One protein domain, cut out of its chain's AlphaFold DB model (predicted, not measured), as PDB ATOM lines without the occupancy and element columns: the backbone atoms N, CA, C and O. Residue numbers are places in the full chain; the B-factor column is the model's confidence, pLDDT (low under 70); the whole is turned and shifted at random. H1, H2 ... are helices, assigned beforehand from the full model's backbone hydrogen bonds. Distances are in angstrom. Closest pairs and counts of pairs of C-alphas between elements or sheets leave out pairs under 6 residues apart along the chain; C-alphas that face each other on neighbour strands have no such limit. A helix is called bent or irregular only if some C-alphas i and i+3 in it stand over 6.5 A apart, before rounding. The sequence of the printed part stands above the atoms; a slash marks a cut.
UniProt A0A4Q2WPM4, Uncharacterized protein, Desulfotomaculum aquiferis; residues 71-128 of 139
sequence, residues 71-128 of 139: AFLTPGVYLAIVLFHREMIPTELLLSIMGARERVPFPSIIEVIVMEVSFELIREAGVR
ATOM      1  N   ALA A  71      32.772  30.671  33.648       91.75
ATOM      2  CA  ALA A  71      33.267  29.799  34.711       91.75
ATOM      3  C   ALA A  71      32.340  29.809  35.936       91.75
ATOM      4  O   ALA A  71      32.002  28.756  36.461       91.75
ATOM      5  N   PHE A  72      31.855  30.988  36.337       91.06
ATOM      6  CA  PHE A  72      30.976  31.127  37.495       91.06
ATOM      7  C   PHE A  72      29.558  30.573  37.264       91.06
ATOM      8  O   PHE A  72      28.982  29.948  38.152       91.06
ATOM      9  N   LEU A  73      28.967  30.802  36.085       94.88
ATOM     10  CA  LEU A  73      27.573  30.431  35.809       94.88
ATOM     11  C   LEU A  73      27.411  28.985  35.328       94.88
ATOM     12  O   LEU A  73      26.379  28.375  35.604       94.88
ATOM     13  N   THR A  74      28.403  28.426  34.631       93.88
ATOM     14  CA  THR A  74      28.328  27.085  34.021       93.88
ATOM     15  C   THR A  74      27.891  25.979  34.989       93.88
ATOM     16  O   THR A  74      26.937  25.275  34.647       93.88
ATOM     17  N   PRO A  75      28.486  25.806  36.189       92.88
ATOM     18  CA  PRO A  75      28.072  24.729  37.093       92.88
ATOM     19  C   PRO A  75      26.618  24.888  37.559       92.88
ATOM     20  O   PRO A  75      25.872  23.909  37.631       92.88
ATOM     21  N   GLY A  76      26.182  26.128  37.809       93.38
ATOM     22  CA  GLY A  76      24.804  26.435  38.193       93.38
ATOM     23  C   GLY A  76      23.806  26.160  37.070       93.38
ATOM     24  O   GLY A  76      22.779  25.525  37.302       93.38
ATOM     25  N   VAL A  77      24.124  26.582  35.844       93.44
ATOM     26  CA  VAL A  77      23.287  26.337  34.658       93.44
ATOM     27  C   VAL A  77      23.183  24.840  34.365       93.44
ATOM     28  O   VAL A  77      22.083  24.341  34.132       93.44
ATOM     29  N   TYR A  78      24.293  24.105  34.443       91.06
ATOM     30  CA  TYR A  78      24.299  22.652  34.274       91.06
ATOM     31  C   TYR A  78      23.363  21.959  35.276       91.06
ATOM     32  O   TYR A  78      22.493  21.179  34.877       91.06
ATOM     33  N   LEU A  79      23.478  22.292  36.566       92.75
ATOM     34  CA  LEU A  79      22.595  21.740  37.595       92.75
ATOM     35  C   LEU A  79      21.131  22.135  37.373       92.75
ATOM     36  O   LEU A  79      20.250  21.290  37.524       92.75
ATOM     37  N   ALA A  80      20.858  23.380  36.977       93.12
ATOM     38  CA  ALA A  80      19.499  23.856  36.741       93.12
ATOM     39  C   ALA A  80      18.793  23.077  35.617       93.12
ATOM     40  O   ALA A  80      17.623  22.712  35.754       93.12
ATOM     41  N   ILE A  81      19.508  22.782  34.527       91.50
ATOM     42  CA  ILE A  81      18.968  22.025  33.393       91.50
ATOM     43  C   ILE A  81      18.720  20.565  33.793       91.50
ATOM     44  O   ILE A  81      17.620  20.052  33.606       91.50
ATOM     45  N   VAL A  82      19.703  19.900  34.407       88.50
ATOM     46  CA  VAL A  82      19.601  18.469  34.754       88.50
ATOM     47  C   VAL A  82      18.556  18.203  35.846       88.50
ATOM     48  O   VAL A  82      17.878  17.169  35.828       88.50
ATOM     49  N   LEU A  83      18.405  19.118  36.807       89.31
ATOM     50  CA  LEU A  83      17.483  18.935  37.928       89.31
ATOM     51  C   LEU A  83      16.058  19.398  37.613       89.31
ATOM     52  O   LEU A  83      15.126  18.696  38.000       89.31
ATOM     53  N   PHE A  84      15.888  20.522  36.907       90.25
ATOM     54  CA  PHE A  84      14.575  21.159  36.742       90.25
ATOM     55  C   PHE A  84      14.058  21.196  35.297       90.25
ATOM     56  O   PHE A  84      12.851  21.135  35.106       90.25
ATOM     57  N   HIS A  85      14.929  21.253  34.281       90.31
ATOM     58  CA  HIS A  85      14.528  21.433  32.874       90.31
ATOM     59  C   HIS A  85      15.056  20.314  31.964       90.31
ATOM     60  O   HIS A  85      15.729  20.561  30.963       90.31
ATOM     61  N   ARG A  86      14.731  19.058  32.293       84.06
ATOM     62  CA  ARG A  86      15.195  17.883  31.526       84.06
ATOM     63  C   ARG A  86      14.656  17.838  30.097       84.06
ATOM     64  O   ARG A  86      15.302  17.263  29.232       84.06
ATOM     65  N   GLU A  87      13.515  18.475  29.851       86.31
ATOM     66  CA  GLU A  87      12.878  18.557  28.531       86.31
ATOM     67  C   GLU A  87      13.696  19.373  27.517       86.31
ATOM     68  O   GLU A  87      13.506  19.227  26.313       86.31
ATOM     69  N   MET A  88      14.640  20.203  27.979       87.50
ATOM     70  CA  MET A  88      15.561  20.935  27.099       87.50
ATOM     71  C   MET A  88      16.687  20.052  26.542       87.50
ATOM     72  O   MET A  88      17.373  20.457  25.604       87.50
ATOM     73  N   ILE A  89      16.912  18.869  27.123       87.44
ATOM     74  CA  ILE A  89      17.954  17.937  26.693       87.44
ATOM     75  C   ILE A  89      17.351  16.999  25.635       87.44
ATOM     76  O   ILE A  89      16.356  16.334  25.924       87.44
ATOM     77  N   PRO A  90      17.952  16.882  24.433       90.38
ATOM     78  CA  PRO A  90      17.533  15.898  23.441       90.38
ATOM     79  C   PRO A  90      17.461  14.490  24.037       90.38
ATOM     80  O   PRO A  90      18.359  14.075  24.774       90.38
ATOM     81  N   THR A  91      16.418  13.738  23.692       89.62
ATOM     82  CA  THR A  91      16.086  12.457  24.335       89.62
ATOM     83  C   THR A  91      17.242  11.453  24.311       89.62
ATOM     84  O   THR A  91      17.511  10.803  25.318       89.62
ATOM     85  N   GLU A  92      17.985  11.393  23.203       90.69
ATOM     86  CA  GLU A  92      19.177  10.543  23.048       90.69
ATOM     87  C   GLU A  92      20.263  10.851  24.097       90.69
ATOM     88  O   GLU A  92      20.831   9.953  24.720       90.69
ATOM     89  N   LEU A  93      20.521  12.139  24.350       86.31
ATOM     90  CA  LEU A  93      21.504  12.580  25.342       86.31
ATOM     91  C   LEU A  93      21.008  12.324  26.765       86.31
ATOM     92  O   LEU A  93      21.791  11.918  27.623       86.31
ATOM     93  N   LEU A  94      19.714  12.519  27.021       87.19
ATOM     94  CA  LEU A  94      19.127  12.263  28.333       87.19
ATOM     95  C   LEU A  94      19.253  10.783  28.722       87.19
ATOM     96  O   LEU A  94      19.662  10.481  29.842       87.19
ATOM     97  N   LEU A  95      18.962   9.867  27.792       88.69
ATOM     98  CA  LEU A  95      19.101   8.424  28.009       88.69
ATOM     99  C   LEU A  95      20.557   8.027  28.279       88.69
ATOM    100  O   LEU A  95      20.819   7.247  29.194       88.69
ATOM    101  N   SER A  96      21.507   8.615  27.548       88.44
ATOM    102  CA  SER A  96      22.940   8.417  27.797       88.44
ATOM    103  C   SER A  96      23.354   8.885  29.198       88.44
ATOM    104  O   SER A  96      24.025   8.146  29.921       88.44
ATOM    105  N   ILE A  97      22.898  10.068  29.629       85.88
ATOM    106  CA  ILE A  97      23.181  10.611  30.967       85.88
ATOM    107  C   ILE A  97      22.571   9.721  32.056       85.88
ATOM    108  O   ILE A  97      23.221   9.450  33.067       85.88
ATOM    109  N   MET A  98      21.337   9.249  31.869       85.44
ATOM    110  CA  MET A  98      20.675   8.354  32.821       85.44
ATOM    111  C   MET A  98      21.405   7.011  32.941       85.44
ATOM    112  O   MET A  98      21.663   6.569  34.059       85.44
ATOM    113  N   GLY A  99      21.807   6.406  31.817       87.81
ATOM    114  CA  GLY A  99      22.583   5.162  31.813       87.81
ATOM    115  C   GLY A  99      23.966   5.315  32.455       87.81
ATOM    116  O   GLY A  99      24.403   4.447  33.208       87.81
ATOM    117  N   ALA A 100      24.640   6.449  32.240       85.19
ATOM    118  CA  ALA A 100      25.904   6.755  32.911       85.19
ATOM    119  C   ALA A 100      25.738   6.929  34.434       85.19
ATOM    120  O   ALA A 100      26.638   6.577  35.198       85.19
ATOM    121  N   ARG A 101      24.582   7.434  34.885       83.88
ATOM    122  CA  ARG A 101      24.278   7.659  36.308       83.88
ATOM    123  C   ARG A 101      23.825   6.415  37.062       83.88
ATOM    124  O   ARG A 101      23.917   6.418  38.283       83.88
ATOM    125  N   GLU A 102      23.391   5.354  36.389       84.69
ATOM    126  CA  GLU A 102      22.873   4.142  37.046       84.69
ATOM    127  C   GLU A 102      23.890   3.494  38.006       84.69
ATOM    128  O   GLU A 102      23.523   2.896  39.013       84.69
ATOM    129  N   ARG A 103      25.190   3.667  37.733       80.56
ATOM    130  CA  ARG A 103      26.291   3.138  38.556       80.56
ATOM    131  C   ARG A 103      26.846   4.140  39.571       80.56
ATOM    132  O   ARG A 103      27.746   3.787  40.330       80.56
ATOM    133  N   VAL A 104      26.355   5.380  39.576       85.75
ATOM    134  CA  VAL A 104      26.879   6.463  40.415       85.75
ATOM    135  C   VAL A 104      25.932   6.689  41.598       85.75
ATOM    136  O   VAL A 104      24.807   7.137  41.399       85.75
ATOM    137  N   PRO A 105      26.364   6.427  42.847       86.38
ATOM    138  CA  PRO A 105      25.489   6.510  44.022       86.38
ATOM    139  C   PRO A 105      25.233   7.949  44.504       86.38
ATOM    140  O   PRO A 105      24.487   8.152  45.461       86.38
ATOM    141  N   PHE A 106      25.864   8.951  43.883       87.44
ATOM    142  CA  PHE A 106      25.805  10.344  44.320       87.44
ATOM    143  C   PHE A 106      24.834  11.185  43.474       87.44
ATOM    144  O   PHE A 106      24.799  11.048  42.249       87.44
ATOM    145  N   PRO A 107      24.080  12.111  44.097       89.25
ATOM    146  CA  PRO A 107      23.273  13.084  43.372       89.25
ATOM    147  C   PRO A 107      24.158  14.078  42.606       89.25
ATOM    148  O   PRO A 107      25.266  14.403  43.039       89.25
ATOM    149  N   SER A 108      23.628  14.643  41.515       89.25
ATOM    150  CA  SER A 108      24.357  15.549  40.610       89.25
ATOM    151  C   SER A 108      25.005  16.747  41.313       89.25
ATOM    152  O   SER A 108      26.054  17.215  40.890       89.25
ATOM    153  N   ILE A 109      24.401  17.238  42.400       91.44
ATOM    154  CA  ILE A 109      24.942  18.360  43.184       91.44
ATOM    155  C   ILE A 109      26.281  17.980  43.826       91.44
ATOM    156  O   ILE A 109      27.236  18.746  43.747       91.44
ATOM    157  N   ILE A 110      26.364  16.794  44.439       92.75
ATOM    158  CA  ILE A 110      27.590  16.328  45.102       92.75
ATOM    159  C   ILE A 110      28.681  16.078  44.063       92.75
ATOM    160  O   ILE A 110      29.821  16.475  44.272       92.75
ATOM    161  N   GLU A 111      28.327  15.481  42.928       89.88
ATOM    162  CA  GLU A 111      29.246  15.263  41.808       89.88
ATOM    163  C   GLU A 111      29.895  16.572  41.331       89.88
ATOM    164  O   GLU A 111      31.119  16.655  41.245       89.88
ATOM    165  N   VAL A 112      29.092  17.617  41.094       92.31
ATOM    166  CA  VAL A 112      29.595  18.930  40.657       92.31
ATOM    167  C   VAL A 112      30.480  19.573  41.721       92.31
ATOM    168  O   VAL A 112      31.524  20.114  41.378       92.31
ATOM    169  N   ILE A 113      30.122  19.477  43.006       93.69
ATOM    170  CA  ILE A 113      30.960  20.002  44.098       93.69
ATOM    171  C   ILE A 113      32.311  19.279  44.150       93.69
ATOM    172  O   ILE A 113      33.348  19.925  44.268       93.69
ATOM    173  N   VAL A 114      32.319  17.947  44.045       93.75
ATOM    174  CA  VAL A 114      33.561  17.159  44.054       93.75
ATOM    175  C   VAL A 114      34.431  17.512  42.850       93.75
ATOM    176  O   VAL A 114      35.642  17.683  42.996       93.75
ATOM    177  N   MET A 115      33.827  17.677  41.674       92.06
ATOM    178  CA  MET A 115      34.517  18.104  40.460       92.06
ATOM    179  C   MET A 115      35.107  19.516  40.606       92.06
ATOM    180  O   MET A 115      36.274  19.713  40.278       92.06
ATOM    181  N   GLU A 116      34.350  20.474  41.145       93.31
ATOM    182  CA  GLU A 116      34.810  21.850  41.381       93.31
ATOM    183  C   GLU A 116      36.013  21.880  42.336       93.31
ATOM    184  O   GLU A 116      37.035  22.501  42.046       93.31
ATOM    185  N   VAL A 117      35.939  21.130  43.443       95.06
ATOM    186  CA  VAL A 117      37.061  20.977  44.384       95.06
ATOM    187  C   VAL A 117      38.265  20.337  43.696       95.06
ATOM    188  O   VAL A 117      39.396  20.772  43.900       95.06
ATOM    189  N   SER A 118      38.038  19.331  42.853       94.56
ATOM    190  CA  SER A 118      39.107  18.671  42.098       94.56
ATOM    191  C   SER A 118      39.803  19.644  41.144       94.56
ATOM    192  O   SER A 118      41.031  19.661  41.083       94.56
ATOM    193  N   PHE A 119      39.049  20.494  40.443       92.31
ATOM    194  CA  PHE A 119      39.618  21.534  39.587       92.31
ATOM    195  C   PHE A 119      40.419  22.568  40.378       92.31
ATOM    196  O   PHE A 119      41.512  22.934  39.946       92.31
ATOM    197  N   GLU A 120      39.936  22.996  41.544       92.19
ATOM    198  CA  GLU A 120      40.671  23.941  42.389       92.19
ATOM    199  C   GLU A 120      41.970  23.323  42.931       92.19
ATOM    200  O   GLU A 120      43.005  23.987  42.953       92.19
ATOM    201  N   LEU A 121      41.965  22.030  43.276       93.69
ATOM    202  CA  LEU A 121      43.179  21.301  43.661       93.69
ATOM    203  C   LEU A 121      44.193  21.229  42.514       93.69
ATOM    204  O   LEU A 121      45.383  21.448  42.739       93.69
ATOM    205  N   ILE A 122      43.740  20.958  41.287       92.75
ATOM    206  CA  ILE A 122      44.606  20.961  40.100       92.75
ATOM    207  C   ILE A 122      45.170  22.365  39.856       92.75
ATOM    208  O   ILE A 122      46.358  22.507  39.568       92.75
ATOM    209  N   ARG A 123      44.342  23.407  39.999       89.19
ATOM    210  CA  ARG A 123      44.752  24.808  39.841       89.19
ATOM    211  C   ARG A 123      45.817  25.194  40.864       89.19
ATOM    212  O   ARG A 123      46.848  25.743  40.485       89.19
ATOM    213  N   GLU A 124      45.594  24.874  42.135       91.50
ATOM    214  CA  GLU A 124      46.529  25.164  43.225       91.50
ATOM    215  C   GLU A 124      47.843  24.392  43.059       91.50
ATOM    216  O   GLU A 124      48.924  24.952  43.247       91.50
ATOM    217  N   ALA A 125      47.764  23.123  42.644       89.62
ATOM    218  CA  ALA A 125      48.942  22.336  42.311       89.62
ATOM    219  C   ALA A 125      49.725  22.991  41.166       89.62
ATOM    220  O   ALA A 125      50.926  23.192  41.303       89.62
ATOM    221  N   GLY A 126      49.045  23.396  40.088       86.94
ATOM    222  CA  GLY A 126      49.652  24.055  38.931       86.94
ATOM    223  C   GLY A 126      50.368  25.366  39.267       86.94
ATOM    224  O   GLY A 126      51.448  25.614  38.744       86.94
ATOM    225  N   VAL A 127      49.818  26.175  40.178       84.88
ATOM    226  CA  VAL A 127      50.457  27.422  40.648       84.88
ATOM    227  C   VAL A 127      51.724  27.148  41.467       84.88
ATOM    228  O   VAL A 127      52.633  27.975  41.491       84.88
ATOM    229  N   ARG A 128      51.802  25.993  42.139       81.00
ATOM    230  CA  ARG A 128      52.920  25.623  43.021       81.00
ATOM    231  C   ARG A 128      53.950  24.700  42.381       81.00
ATOM    232  O   ARG A 128      54.957  24.409  43.025       81.00
TER     233      ARG A 128
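This is residues 71 to 128 of the 139 residues of an uncharacterized protein of Desulfotomaculum aquiferis (UniProt A0A4Q2WPM4). Picture an open, loose U of helices: H1 is one limb, H3 is the other and runs back the opposite way at a tilt of 16 degrees, and H2 with the links on either side of it makes the turn between them. The long limb H3 makes the longest axis, with its residues 117 to 128 sticking out past the rest, while residues 98 to 106, of which 98 to 101 belong to H2, stick out at the turn. You will find 58 residues printed, with three named helices in the order H1, H2, H3 and no named strand; the class is all helix. The whole is loose, with a radius of gyration of the C-alphas of 13.8 A, and elongated, spanning 43 by 26 by 16 A along its three main axes.

Begin at the first printed residue, Ala 71, whose C-alpha is at (33.267, 29.799, 34.711). From there H1, residues 71 to 84, runs 20.7 A from first to last C-alpha and ends at C-alpha 84 at (14.575, 21.159, 36.742), so watch x fall along it. H1 is irregular: look at C-alphas 72 and 75, which are 7.0 A apart, where about 5 A is the spacing in a regular helix, and its line is a rough one. After a link of six residues, find C-alpha 91 at (16.086, 12.457, 24.335), where H2 begins; it covers residues 91 to 101 and measures 15.3 A from first to last C-alpha. After six more residues comes H3, residues 108 to 128, the longest helix with 21 residues and 30.4 A from first to last C-alpha. Follow it from C-alpha 108 at (24.357, 15.549, 40.610) to C-alpha 128 at (52.920, 25.623, 43.021), with x rising where it fell along H1.

Start with H1 and look from it to H3. The two only just touch, with 3 pairs of C-alphas within 8 A. Their closest C-alphas are those of Leu 79 and Ile 109, 6.9 A apart. H1 touches H3 with residues 75 to 79 alone, and H3 touches H1 with residues 108 to 112 alone. Their lines stand at a shallow tilt of 16 degrees, and they run opposite ways. Their centres are 16.3 A apart. Now look to H2, which touches no helix: H1 and H2 are apart, and H2 and H3 are apart, with no C-alpha of the one within 8 A of the other. On the backbone, every O i to N i+4 pair is within hydrogen-bond range in H2 and H3. In H1, 8 of 10 such pairs are within range.

The printed part runs from residue 71 to residue 128 without a cut, in a full chain of 139 residues. To see its length, go to the two C-alphas farthest apart, those of Thr 91 and Arg 128, at 43.4 A; the first and last printed C-alphas, of Ala 71 and Arg 128, are 21.7 A apart. The links from H1 to H2 and from H2 to H3 are both short, with six residues each, and no link is long. Two stretches stand free: residues 98 to 106, of which 98 to 101 belong to H2, and residues 117 to 128, which belong to H3. The body without them has 37 residues and spans 27 by 17 by 15 A. In the B-factor column you will find a mean pLDDT of the printed part of 89.6, and no printed residue is under 70.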